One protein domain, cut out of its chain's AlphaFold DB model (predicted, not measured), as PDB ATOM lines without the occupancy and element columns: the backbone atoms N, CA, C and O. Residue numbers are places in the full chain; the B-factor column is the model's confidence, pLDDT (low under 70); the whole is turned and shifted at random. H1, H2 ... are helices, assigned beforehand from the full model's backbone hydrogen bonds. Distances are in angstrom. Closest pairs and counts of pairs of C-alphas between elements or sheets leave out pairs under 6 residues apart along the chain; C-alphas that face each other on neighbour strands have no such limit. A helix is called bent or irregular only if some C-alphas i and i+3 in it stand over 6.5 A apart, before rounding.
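This is residues 140 to 186 and 199 to 233 of the 400 residues of the protein "Hypothetical protein" of Timema genevievae (UniProt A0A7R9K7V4). Two long helices spread out with no contact between them make an open, elongated shape: H3 runs nearly straight, and H2, kinked by 62 degrees near residue 171, reaches away from it as an angled arm whose residues 174 to 186 stick out. The link of residues 144 to 154 starts from the short helix H1, near the later part of H3, and passes over H3 on its way to H2. The printed part has 82 residues with three named helices, in the order H1, H2, H3, and no named strand; the class is all helix. It is extended, with a radius of gyration of the C-alphas of 20.1 A and spans of 63 by 26 by 18 A.

H2, residues 155 to 186, is the longest helix and touches no other helix. Its kink of 62 degrees lies near residue 171. H2 and H3, residues 204 to 228, are apart. H1, residues 140 to 143, and H3 are apart, but only just: their closest C-alphas are 8.0 A from each other. H1 and H2 are apart as well. Of the O i to N i+4 pairs, 21 of 28 in H2 and 19 of 21 in H3 are within hydrogen-bond range; H1 is too short for such a pair, and its one O i to N i+3 pair is within range.

H2 begins at C-alpha 155, at (-88.525, 92.012, 3.036), and ends at C-alpha 186, at (-88.762, 114.112, 36.950), 40.5 A away. It is neither bent nor irregular, but only just: C-alphas 162 and 165 are 6.3 A apart. H3 measures 36.7 A from its first to its last C-alpha, which is that of Glu 228 at (-108.326, 79.516, -9.893). It is also neither bent nor irregular, but only just, with C-alphas 221 and 224 at 6.3 A from each other. H1 has 4 residues, starting with C-alpha 140 at (-114.458, 75.501, 0.498).

The two C-alphas farthest apart are those of Asn 185 and Gly 230, at 64.7 A. Residues 187 to 198 are cut out and not printed, and the C-alphas of 186 and 199 are 25.0 A apart across this cut, which falls in the link from H2 to H3. The link from H1 to H2, with 11 residues between them, is long. Residues 154 to 159, of which 155 to 159 belong to H2, stand free, as do residues 174 to 186 of H2 and residues 201 to 206, of which 204 to 206 belong to H3. The mean pLDDT of the printed part is 75.7; residues 155 to 186 are under 70, and H2 has a mean of 54, against 92 for H3.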
ATOM      1  N   TRP A 140    -115.158  74.343  -0.065       91.50
ATOM      2  CA  TRP A 140    -114.458  75.501   0.498       91.50
ATOM      3  C   TRP A 140    -115.035  76.835  -0.005       91.50
ATOM      4  O   TRP A 140    -115.081  77.797   0.755       91.50
ATOM      5  N   ILE A 141    -115.534  76.883  -1.245       92.25
ATOM      6  CA  ILE A 141    -116.096  78.103  -1.833       92.25
ATOM      7  C   ILE A 141    -117.380  78.575  -1.137       92.25
ATOM      8  O   ILE A 141    -117.633  79.771  -1.074       92.25
ATOM      9  N   GLU A 142    -118.161  77.666  -0.559       91.44
ATOM     10  CA  GLU A 142    -119.378  78.014   0.186       91.44
ATOM     11  C   GLU A 142    -119.068  78.495   1.608       91.44
ATOM     12  O   GLU A 142    -119.851  79.227   2.207       91.44
ATOM     13  N   ARG A 143    -117.917  78.089   2.155       91.19
ATOM     14  CA  ARG A 143    -117.487  78.460   3.510       91.19
ATOM     15  C   ARG A 143    -116.617  79.712   3.530       91.19
ATOM     16  O   ARG A 143    -116.716  80.492   4.473       91.19
ATOM     17  N   LEU A 144    -115.759  79.885   2.519       91.25
ATOM     18  CA  LEU A 144    -114.747  80.947   2.409       91.25
ATOM     19  C   LEU A 144    -113.885  81.110   3.675       91.25
ATOM     20  O   LEU A 144    -113.331  82.178   3.939       91.25
ATOM     21  N   ASP A 145    -113.754  80.041   4.459       91.88
ATOM     22  CA  ASP A 145    -113.032  80.025   5.718       91.88
ATOM     23  C   ASP A 145    -111.540  79.774   5.481       91.88
ATOM     24  O   ASP A 145    -111.126  78.936   4.677       91.88
ATOM     25  N   LEU A 146    -110.694  80.525   6.182       92.75
ATOM     26  CA  LEU A 146    -109.246  80.366   6.129       92.75
ATOM     27  C   LEU A 146    -108.697  80.338   7.548       92.75
ATOM     28  O   LEU A 146    -109.014  81.189   8.375       92.75
ATOM     29  N   ILE A 147    -107.859  79.339   7.814       92.94
ATOM     30  CA  ILE A 147    -107.125  79.205   9.066       92.94
ATOM     31  C   ILE A 147    -105.664  79.457   8.733       92.94
ATOM     32  O   ILE A 147    -105.036  78.675   8.019       92.94
ATOM     33  N   ASN A 148    -105.131  80.573   9.214       92.00
ATOM     34  CA  ASN A 148    -103.782  81.000   8.888       92.00
ATOM     35  C   ASN A 148    -103.101  81.693  10.070       92.00
ATOM     36  O   ASN A 148    -103.740  82.334  10.908       92.00
ATOM     37  N   GLY A 149    -101.772  81.572  10.097       89.38
ATOM     38  CA  GLY A 149    -100.905  82.359  10.964       89.38
ATOM     39  C   GLY A 149    -100.691  83.781  10.436       89.38
ATOM     40  O   GLY A 149    -101.358  84.238   9.504       89.38
ATOM     41  N   GLN A 150     -99.736  84.490  11.034       87.38
ATOM     42  CA  GLN A 150     -99.357  85.836  10.599       87.38
ATOM     43  C   GLN A 150     -98.651  85.804   9.239       87.38
ATOM     44  O   GLN A 150     -97.867  84.895   8.967       87.38
ATOM     45  N   ALA A 151     -98.889  86.823   8.409       85.38
ATOM     46  CA  ALA A 151     -98.130  87.002   7.178       85.38
ATOM     47  C   ALA A 151     -96.633  87.194   7.474       85.38
ATOM     48  O   ALA A 151     -96.292  87.889   8.442       85.38
ATOM     49  N   PRO A 152     -95.741  86.636   6.635       80.56
ATOM     50  CA  PRO A 152     -94.323  86.948   6.721       80.56
ATOM     51  C   PRO A 152     -94.126  88.461   6.569       80.56
ATOM     52  O   PRO A 152     -94.839  89.118   5.805       80.56
ATOM     53  N   LEU A 153     -93.166  89.036   7.303       77.12
ATOM     54  CA  LEU A 153     -92.790  90.428   7.064       77.12
ATOM     55  C   LEU A 153     -92.354  90.571   5.613       77.12
ATOM     56  O   LEU A 153     -91.483  89.832   5.154       77.12
ATOM     57  N   ALA A 154     -92.908  91.566   4.922       73.69
ATOM     58  CA  ALA A 154     -92.355  91.974   3.644       73.69
ATOM     59  C   ALA A 154     -90.853  92.287   3.828       73.69
ATOM     60  O   ALA A 154     -90.508  92.936   4.824       73.69
ATOM     61  N   PRO A 155     -89.976  91.871   2.897       69.12
ATOM     62  CA  PRO A 155     -88.525  92.012   3.036       69.12
ATOM     63  C   PRO A 155     -88.071  93.436   3.375       69.12
ATOM     64  O   PRO A 155     -87.191  93.614   4.205       69.12
ATOM     65  N   GLU A 156     -88.743  94.455   2.838       68.69
ATOM     66  CA  GLU A 156     -88.506  95.875   3.140       68.69
ATOM     67  C   GLU A 156     -88.769  96.246   4.607       68.69
ATOM     68  O   GLU A 156     -88.017  96.988   5.238       68.69
ATOM     69  N   PHE A 157     -89.866  95.738   5.170       64.69
ATOM     70  CA  PHE A 157     -90.217  95.974   6.568       64.69
ATOM     71  C   PHE A 157     -89.380  95.108   7.501       64.69
ATOM     72  O   PHE A 157     -89.035  95.575   8.578       64.69
ATOM     73  N   ALA A 158     -89.031  93.887   7.093       64.50
ATOM     74  CA  ALA A 158     -88.060  93.063   7.801       64.50
ATOM     75  C   ALA A 158     -86.726  93.805   7.872       64.50
ATOM     76  O   ALA A 158     -86.243  94.070   8.966       64.50
ATOM     77  N   PHE A 159     -86.199  94.249   6.728       62.66
ATOM     78  CA  PHE A 159     -84.968  95.020   6.658       62.66
ATOM     79  C   PHE A 159     -85.047  96.248   7.553       62.66
ATOM     80  O   PHE A 159     -84.189  96.388   8.403       62.66
ATOM     81  N   LYS A 160     -86.098  97.075   7.474       59.00
ATOM     82  CA  LYS A 160     -86.268  98.223   8.382       59.00
ATOM     83  C   LYS A 160     -86.355  97.823   9.852       59.00
ATOM     84  O   LYS A 160     -85.793  98.521  10.672       59.00
ATOM     85  N   VAL A 161     -87.020  96.733  10.221       60.91
ATOM     86  CA  VAL A 161     -87.082  96.273  11.622       60.91
ATOM     87  C   VAL A 161     -85.724  95.752  12.107       60.91
ATOM     88  O   VAL A 161     -85.401  95.932  13.276       60.91
ATOM     89  N   TYR A 162     -84.913  95.166  11.223       60.53
ATOM     90  CA  TYR A 162     -83.572  94.665  11.538       60.53
ATOM     91  C   TYR A 162     -82.469  95.737  11.424       60.53
ATOM     92  O   TYR A 162     -81.484  95.657  12.149       60.53
ATOM     93  N   THR A 163     -82.626  96.763  10.579       54.81
ATOM     94  CA  THR A 163     -81.650  97.854  10.372       54.81
ATOM     95  C   THR A 163     -81.990  99.151  11.103       54.81
ATOM     96  O   THR A 163     -81.077  99.890  11.478       54.81
ATOM     97  N   ALA A 164     -83.266  99.429  11.400       49.72
ATOM     98  CA  ALA A 164     -83.649 100.525  12.292       49.72
ATOM     99  C   ALA A 164     -82.983 100.447  13.675       49.72
ATOM    100  O   ALA A 164     -82.554 101.494  14.144       49.72
ATOM    101  N   PRO A 165     -82.791  99.292  14.339       52.59
ATOM    102  CA  PRO A 165     -82.068  99.278  15.609       52.59
ATOM    103  C   PRO A 165     -80.594  99.699  15.486       52.59
ATOM    104  O   PRO A 165     -79.973  99.922  16.516       52.59
ATOM    105  N   VAL A 166     -80.032  99.856  14.281       49.97
ATOM    106  CA  VAL A 166     -78.646 100.317  14.076       49.97
ATOM    107  C   VAL A 166     -78.590 101.797  13.675       49.97
ATOM    108  O   VAL A 166     -77.845 102.559  14.270       49.97
ATOM    109  N   HIS A 167     -79.420 102.250  12.726       43.62
ATOM    110  CA  HIS A 167     -79.393 103.652  12.263       43.62
ATOM    111  C   HIS A 167     -80.335 104.576  13.061       43.62
ATOM    112  O   HIS A 167     -80.132 105.791  13.151       43.62
ATOM    113  N   LEU A 168     -81.403 104.021  13.637       43.97
ATOM    114  CA  LEU A 168     -82.323 104.752  14.505       43.97
ATOM    115  C   LEU A 168     -81.777 104.807  15.939       43.97
ATOM    116  O   LEU A 168     -82.046 105.786  16.614       43.97
ATOM    117  N   SER A 169     -80.961 103.847  16.391       48.16
ATOM    118  CA  SER A 169     -80.326 103.890  17.721       48.16
ATOM    119  C   SER A 169     -79.222 104.939  17.850       48.16
ATOM    120  O   SER A 169     -79.006 105.433  18.949       48.16
ATOM    121  N   GLU A 170     -78.566 105.352  16.765       49.81
ATOM    122  CA  GLU A 170     -77.615 106.473  16.810       49.81
ATOM    123  C   GLU A 170     -78.337 107.827  16.913       49.81
ATOM    124  O   GLU A 170     -78.001 108.650  17.761       49.81
ATOM    125  N   ILE A 171     -79.385 108.044  16.107       46.81
ATOM    126  CA  ILE A 171     -80.108 109.330  16.039       46.81
ATOM    127  C   ILE A 171     -81.164 109.463  17.150       46.81
ATOM    128  O   ILE A 171     -81.310 110.529  17.754       46.81
ATOM    129  N   LEU A 172     -81.915 108.394  17.433       43.34
ATOM    130  CA  LEU A 172     -82.815 108.344  18.584       43.34
ATOM    131  C   LEU A 172     -82.047 108.099  19.869       43.34
ATOM    132  O   LEU A 172     -82.460 108.664  20.860       43.34
ATOM    133  N   GLY A 173     -80.917 107.389  19.890       48.97
ATOM    134  CA  GLY A 173     -80.153 107.196  21.128       48.97
ATOM    135  C   GLY A 173     -79.675 108.506  21.747       48.97
ATOM    136  O   GLY A 173     -79.675 108.629  22.967       48.97
ATOM    137  N   GLU A 174     -79.348 109.531  20.953       53.03
ATOM    138  CA  GLU A 174     -79.077 110.876  21.484       53.03
ATOM    139  C   GLU A 174     -80.342 111.581  22.011       53.03
ATOM    140  O   GLU A 174     -80.311 112.182  23.087       53.03
ATOM    141  N   GLN A 175     -81.472 111.503  21.298       44.66
ATOM    142  CA  GLN A 175     -82.729 112.163  21.697       44.66
ATOM    143  C   GLN A 175     -83.458 111.446  22.847       44.66
ATOM    144  O   GLN A 175     -84.078 112.093  23.692       44.66
ATOM    145  N   GLU A 176     -83.374 110.122  22.886       48.25
ATOM    146  CA  GLU A 176     -83.879 109.228  23.920       48.25
ATOM    147  C   GLU A 176     -83.007 109.329  25.160       48.25
ATOM    148  O   GLU A 176     -83.584 109.512  26.216       48.25
ATOM    149  N   ARG A 177     -81.665 109.385  25.072       53.22
ATOM    150  CA  ARG A 177     -80.813 109.704  26.241       53.22
ATOM    151  C   ARG A 177     -81.148 111.066  26.838       53.22
ATOM    152  O   ARG A 177     -81.203 111.193  28.057       53.22
ATOM    153  N   LEU A 178     -81.400 112.086  26.011       57.06
ATOM    154  CA  LEU A 178     -81.824 113.410  26.486       57.06
ATOM    155  C   LEU A 178     -83.202 113.366  27.160       57.06
ATOM    156  O   LEU A 178     -83.362 113.919  28.246       57.06
ATOM    157  N   ARG A 179     -84.179 112.662  26.574       57.19
ATOM    158  CA  ARG A 179     -85.499 112.446  27.191       57.19
ATOM    159  C   ARG A 179     -85.434 111.583  28.441       57.19
ATOM    160  O   ARG A 179     -86.183 111.831  29.371       57.19
ATOM    161  N   GLU A 180     -84.572 110.583  28.476       53.78
ATOM    162  CA  GLU A 180     -84.381 109.653  29.585       53.78
ATOM    163  C   GLU A 180     -83.659 110.346  30.746       53.78
ATOM    164  O   GLU A 180     -84.022 110.126  31.897       53.78
ATOM    165  N   LEU A 181     -82.732 111.270  30.464       56.22
ATOM    166  CA  LEU A 181     -82.184 112.226  31.433       56.22
ATOM    167  C   LEU A 181     -83.267 113.193  31.946       56.22
ATOM    168  O   LEU A 181     -83.352 113.428  33.151       56.22
ATOM    169  N   GLU A 182     -84.131 113.722  31.074       56.84
ATOM    170  CA  GLU A 182     -85.278 114.561  31.472       56.84
ATOM    171  C   GLU A 182     -86.310 113.785  32.319       56.84
ATOM    172  O   GLU A 182     -86.805 114.294  33.327       56.84
ATOM    173  N   LEU A 183     -86.602 112.532  31.970       53.00
ATOM    174  CA  LEU A 183     -87.522 111.642  32.681       53.00
ATOM    175  C   LEU A 183     -86.922 111.183  34.017       53.00
ATOM    176  O   LEU A 183     -87.590 111.297  35.040       53.00
ATOM    177  N   ARG A 184     -85.635 110.804  34.072       52.19
ATOM    178  CA  ARG A 184     -84.914 110.508  35.330       52.19
ATOM    179  C   ARG A 184     -84.925 111.680  36.305       52.19
ATOM    180  O   ARG A 184     -85.042 111.460  37.508       52.19
ATOM    181  N   ASN A 185     -84.840 112.909  35.799       51.66
ATOM    182  CA  ASN A 185     -84.892 114.111  36.629       51.66
ATOM    183  C   ASN A 185     -86.303 114.408  37.172       51.66
ATOM    184  O   ASN A 185     -86.430 115.097  38.185       51.66
ATOM    185  N   THR A 186     -87.361 113.880  36.546       50.66
ATOM    186  CA  THR A 186     -88.762 114.112  36.950       50.66
ATOM    187  C   THR A 186     -89.356 112.964  37.770       50.66
ATOM    188  O   THR A 186     -90.142 113.210  38.685       50.66
ATOM    189  N   ASP A 199     -95.238  93.740  26.130       74.56
ATOM    190  CA  ASP A 199     -96.409  92.876  26.250       74.56
ATOM    191  C   ASP A 199     -97.399  93.090  25.098       74.56
ATOM    192  O   ASP A 199     -98.104  94.097  25.012       74.56
ATOM    193  N   THR A 200     -97.499  92.098  24.214       73.00
ATOM    194  CA  THR A 200     -98.399  92.104  23.045       73.00
ATOM    195  C   THR A 200     -99.877  92.165  23.419       73.00
ATOM    196  O   THR A 200    -100.688  92.632  22.627       73.00
ATOM    197  N   VAL A 201    -100.242  91.712  24.621       80.00
ATOM    198  CA  VAL A 201    -101.627  91.728  25.106       80.00
ATOM    199  C   VAL A 201    -102.054  93.135  25.516       80.00
ATOM    200  O   VAL A 201    -103.180  93.525  25.221       80.00
ATOM    201  N   PHE A 202    -101.179  93.904  26.168       80.81
ATOM    202  CA  PHE A 202    -101.508  95.244  26.670       80.81
ATOM    203  C   PHE A 202    -101.166  96.354  25.672       80.81
ATOM    204  O   PHE A 202    -101.788  97.415  25.694       80.81
ATOM    205  N   ASN A 203    -100.223  96.104  24.764       85.56
ATOM    206  CA  ASN A 203     -99.868  97.036  23.705       85.56
ATOM    207  C   ASN A 203    -100.815  96.899  22.503       85.56
ATOM    208  O   ASN A 203    -100.623  96.056  21.623       85.56
ATOM    209  N   ASP A 204    -101.814  97.778  22.456       88.00
ATOM    210  CA  ASP A 204    -102.848  97.787  21.419       88.00
ATOM    211  C   ASP A 204    -102.270  97.928  20.002       88.00
ATOM    212  O   ASP A 204    -102.662  97.202  19.098       88.00
ATOM    213  N   PHE A 205    -101.249  98.768  19.807       84.56
ATOM    214  CA  PHE A 205    -100.638  98.960  18.488       84.56
ATOM    215  C   PHE A 205     -99.979  97.680  17.958       84.56
ATOM    216  O   PHE A 205    -100.134  97.328  16.786       84.56
ATOM    217  N   LYS A 206     -99.251  96.956  18.819       84.38
ATOM    218  CA  LYS A 206     -98.638  95.673  18.442       84.38
ATOM    219  C   LYS A 206     -99.703  94.620  18.151       84.38
ATOM    220  O   LYS A 206     -99.567  93.877  17.180       84.38
ATOM    221  N   ARG A 207    -100.764  94.587  18.956       88.50
ATOM    222  CA  ARG A 207    -101.888  93.666  18.786       88.50
ATOM    223  C   ARG A 207    -102.641  93.910  17.475       88.50
ATOM    224  O   ARG A 207    -102.809  92.977  16.695       88.50
ATOM    225  N   GLU A 208    -102.986  95.158  17.173       89.94
ATOM    226  CA  GLU A 208    -103.621  95.552  15.910       89.94
ATOM    227  C   GLU A 208    -102.735  95.229  14.698       89.94
ATOM    228  O   GLU A 208    -103.211  94.711  13.688       89.94
ATOM    229  N   MET A 209    -101.417  95.435  14.808       88.25
ATOM    230  CA  MET A 209    -100.468  95.044  13.760       88.25
ATOM    231  C   MET A 209    -100.470  93.525  13.515       88.25
ATOM    232  O   MET A 209    -100.379  93.082  12.367       88.25
ATOM    233  N   MET A 210    -100.584  92.711  14.571       88.44
ATOM    234  CA  MET A 210    -100.682  91.251  14.450       88.44
ATOM    235  C   MET A 210    -101.983  90.833  13.756       88.44
ATOM    236  O   MET A 210    -101.932  90.013  12.837       88.44
ATOM    237  N   PHE A 211    -103.120  91.426  14.133       92.12
ATOM    238  CA  PHE A 211    -104.409  91.168  13.482       92.12
ATOM    239  C   PHE A 211    -104.390  91.567  12.009       92.12
ATOM    240  O   PHE A 211    -104.808  90.791  11.148       92.12
ATOM    241  N   HIS A 212    -103.819  92.732  11.699       92.06
ATOM    242  CA  HIS A 212    -103.672  93.198  10.327       92.06
ATOM    243  C   HIS A 212    -102.854  92.221   9.477       92.06
ATOM    244  O   HIS A 212    -103.253  91.871   8.366       92.06
ATOM    245  N   ARG A 213    -101.740  91.709  10.011       91.50
ATOM    246  CA  ARG A 213    -100.910  90.711   9.321       91.50
ATOM    247  C   ARG A 213    -101.591  89.370   9.140       91.50
ATOM    248  O   ARG A 213    -101.392  88.724   8.115       91.50
ATOM    249  N   GLN A 214    -102.355  88.923  10.129       93.94
ATOM    250  CA  GLN A 214    -103.123  87.692  10.003       93.94
ATOM    251  C   GLN A 214    -104.199  87.841   8.919       93.94
ATOM    252  O   GLN A 214    -104.315  86.978   8.053       93.94
ATOM    253  N   ALA A 215    -104.911  88.970   8.882       94.38
ATOM    254  CA  ALA A 215    -105.863  89.261   7.811       94.38
ATOM    255  C   ALA A 215    -105.173  89.327   6.436       94.38
ATOM    256  O   ALA A 215    -105.670  88.770   5.460       94.38
ATOM    257  N   GLN A 216    -103.988  89.940   6.357       93.56
ATOM    258  CA  GLN A 216    -103.208  90.008   5.122       93.56
ATOM    259  C   GLN A 216    -102.807  88.618   4.609       93.56
ATOM    260  O   GLN A 216    -102.929  88.352   3.415       93.56
ATOM    261  N   ALA A 217    -102.368  87.714   5.491       93.69
ATOM    262  CA  ALA A 217    -102.054  86.335   5.114       93.69
ATOM    263  C   ALA A 217    -103.279  85.595   4.568       93.69
ATOM    264  O   ALA A 217    -103.166  84.896   3.562       93.69
ATOM    265  N   ALA A 218    -104.451  85.793   5.175       94.69
ATOM    266  CA  ALA A 218    -105.693  85.207   4.683       94.69
ATOM    267  C   ALA A 218    -105.996  85.687   3.255       94.69
ATOM    268  O   ALA A 218    -106.288  84.877   2.381       94.69
ATOM    269  N   VAL A 219    -105.837  86.986   2.979       93.44
ATOM    270  CA  VAL A 219    -106.026  87.546   1.630       93.44
ATOM    271  C   VAL A 219    -105.020  86.960   0.634       93.44
ATOM    272  O   VAL A 219    -105.410  86.576  -0.466       93.44
ATOM    273  N   LEU A 220    -103.745  86.836   1.010       92.81
ATOM    274  CA  LEU A 220    -102.712  86.262   0.138       92.81
ATOM    275  C   LEU A 220    -102.985  84.796  -0.224       92.81
ATOM    276  O   LEU A 220    -102.674  84.387  -1.336       92.81
ATOM    277  N   ILE A 221    -103.580  84.024   0.687       93.00
ATOM    278  CA  ILE A 221    -103.938  82.618   0.457       93.00
ATOM    279  C   ILE A 221    -105.268  82.495  -0.298       93.00
ATOM    280  O   ILE A 221    -105.408  81.647  -1.177       93.00
ATOM    281  N   GLY A 222    -106.264  83.311   0.050       93.81
ATOM    282  CA  GLY A 222    -107.616  83.217  -0.497       93.81
ATOM    283  C   GLY A 222    -107.736  83.745  -1.923       93.81
ATOM    284  O   GLY A 222    -108.426  83.147  -2.743       93.81
ATOM    285  N   MET A 223    -107.041  84.839  -2.245       93.69
ATOM    286  CA  MET A 223    -107.158  85.487  -3.556       93.69
ATOM    287  C   MET A 223    -106.723  84.588  -4.729       93.69
ATOM    288  O   MET A 223    -107.453  84.559  -5.719       93.69
ATOM    289  N   PRO A 224    -105.598  83.844  -4.668       94.25
ATOM    290  CA  PRO A 224    -105.239  82.881  -5.709       94.25
ATOM    291  C   PRO A 224    -106.297  81.792  -5.893       94.25
ATOM    292  O   PRO A 224    -106.735  81.566  -7.014       94.25
ATOM    293  N   LYS A 225    -106.797  81.209  -4.796       93.81
ATOM    294  CA  LYS A 225    -107.825  80.160  -4.851       93.81
ATOM    295  C   LYS A 225    -109.122  80.636  -5.512       93.81
ATOM    296  O   LYS A 225    -109.737  79.902  -6.271       93.81
ATOM    297  N   LEU A 226    -109.544  81.877  -5.251       94.69
ATOM    298  CA  LEU A 226    -110.724  82.457  -5.907       94.69
ATOM    299  C   LEU A 226    -110.494  82.702  -7.404       94.69
ATOM    300  O   LEU A 226    -111.405  82.508  -8.205       94.69
ATOM    301  N   LYS A 227    -109.273  83.095  -7.787       94.38
ATOM    302  CA  LYS A 227    -108.896  83.268  -9.195       94.38
ATOM    303  C   LYS A 227    -108.830  81.942  -9.950       94.38
ATOM    304  O   LYS A 227    -109.261  81.906 -11.094       94.38
ATOM    305  N   GLU A 228    -108.331  80.876  -9.324       94.38
ATOM    306  CA  GLU A 228    -108.326  79.516  -9.893       94.38
ATOM    307  C   GLU A 228    -109.745  79.032 -10.218       94.38
ATOM    308  O   GLU A 228    -109.960  78.378 -11.233       94.38
ATOM    309  N   LEU A 229    -110.728  79.423  -9.402       94.00
ATOM    310  CA  LEU A 229    -112.151  79.152  -9.631       94.00
ATOM    311  C   LEU A 229    -112.807  80.103 -10.653       94.00
ATOM    312  O   LEU A 229    -114.002  79.988 -10.911       94.00
ATOM    313  N   GLY A 230    -112.062  81.061 -11.214       93.25
ATOM    314  CA  GLY A 230    -112.571  82.023 -12.196       93.25
ATOM    315  C   GLY A 230    -113.473  83.120 -11.619       93.25
ATOM    316  O   GLY A 230    -114.209  83.760 -12.368       93.25
ATOM    317  N   LEU A 231    -113.438  83.364 -10.303       92.06
ATOM    318  CA  LEU A 231    -114.308  84.344  -9.650       92.06
ATOM    319  C   LEU A 231    -113.695  85.751  -9.645       92.06
ATOM    320  O   LEU A 231    -112.549  85.968  -9.242       92.06
ATOM    321  N   GLY A 232    -114.494  86.744 -10.046       91.88
ATOM    322  CA  GLY A 232    -114.117  88.155 -10.003       91.88
ATOM    323  C   GLY A 232    -114.061  88.684  -8.569       91.88
ATOM    324  O   GLY A 232    -115.087  88.883  -7.931       91.88
ATOM    325  N   THR A 233    -112.860  88.952  -8.055       91.81
ATOM    326  CA  THR A 233    -112.665  89.391  -6.658       91.81
ATOM    327  C   THR A 233    -112.690  90.910  -6.463       91.81
ATOM    328  O   THR A 233    -112.873  91.390  -5.346       91.81
TER     329      THR A 233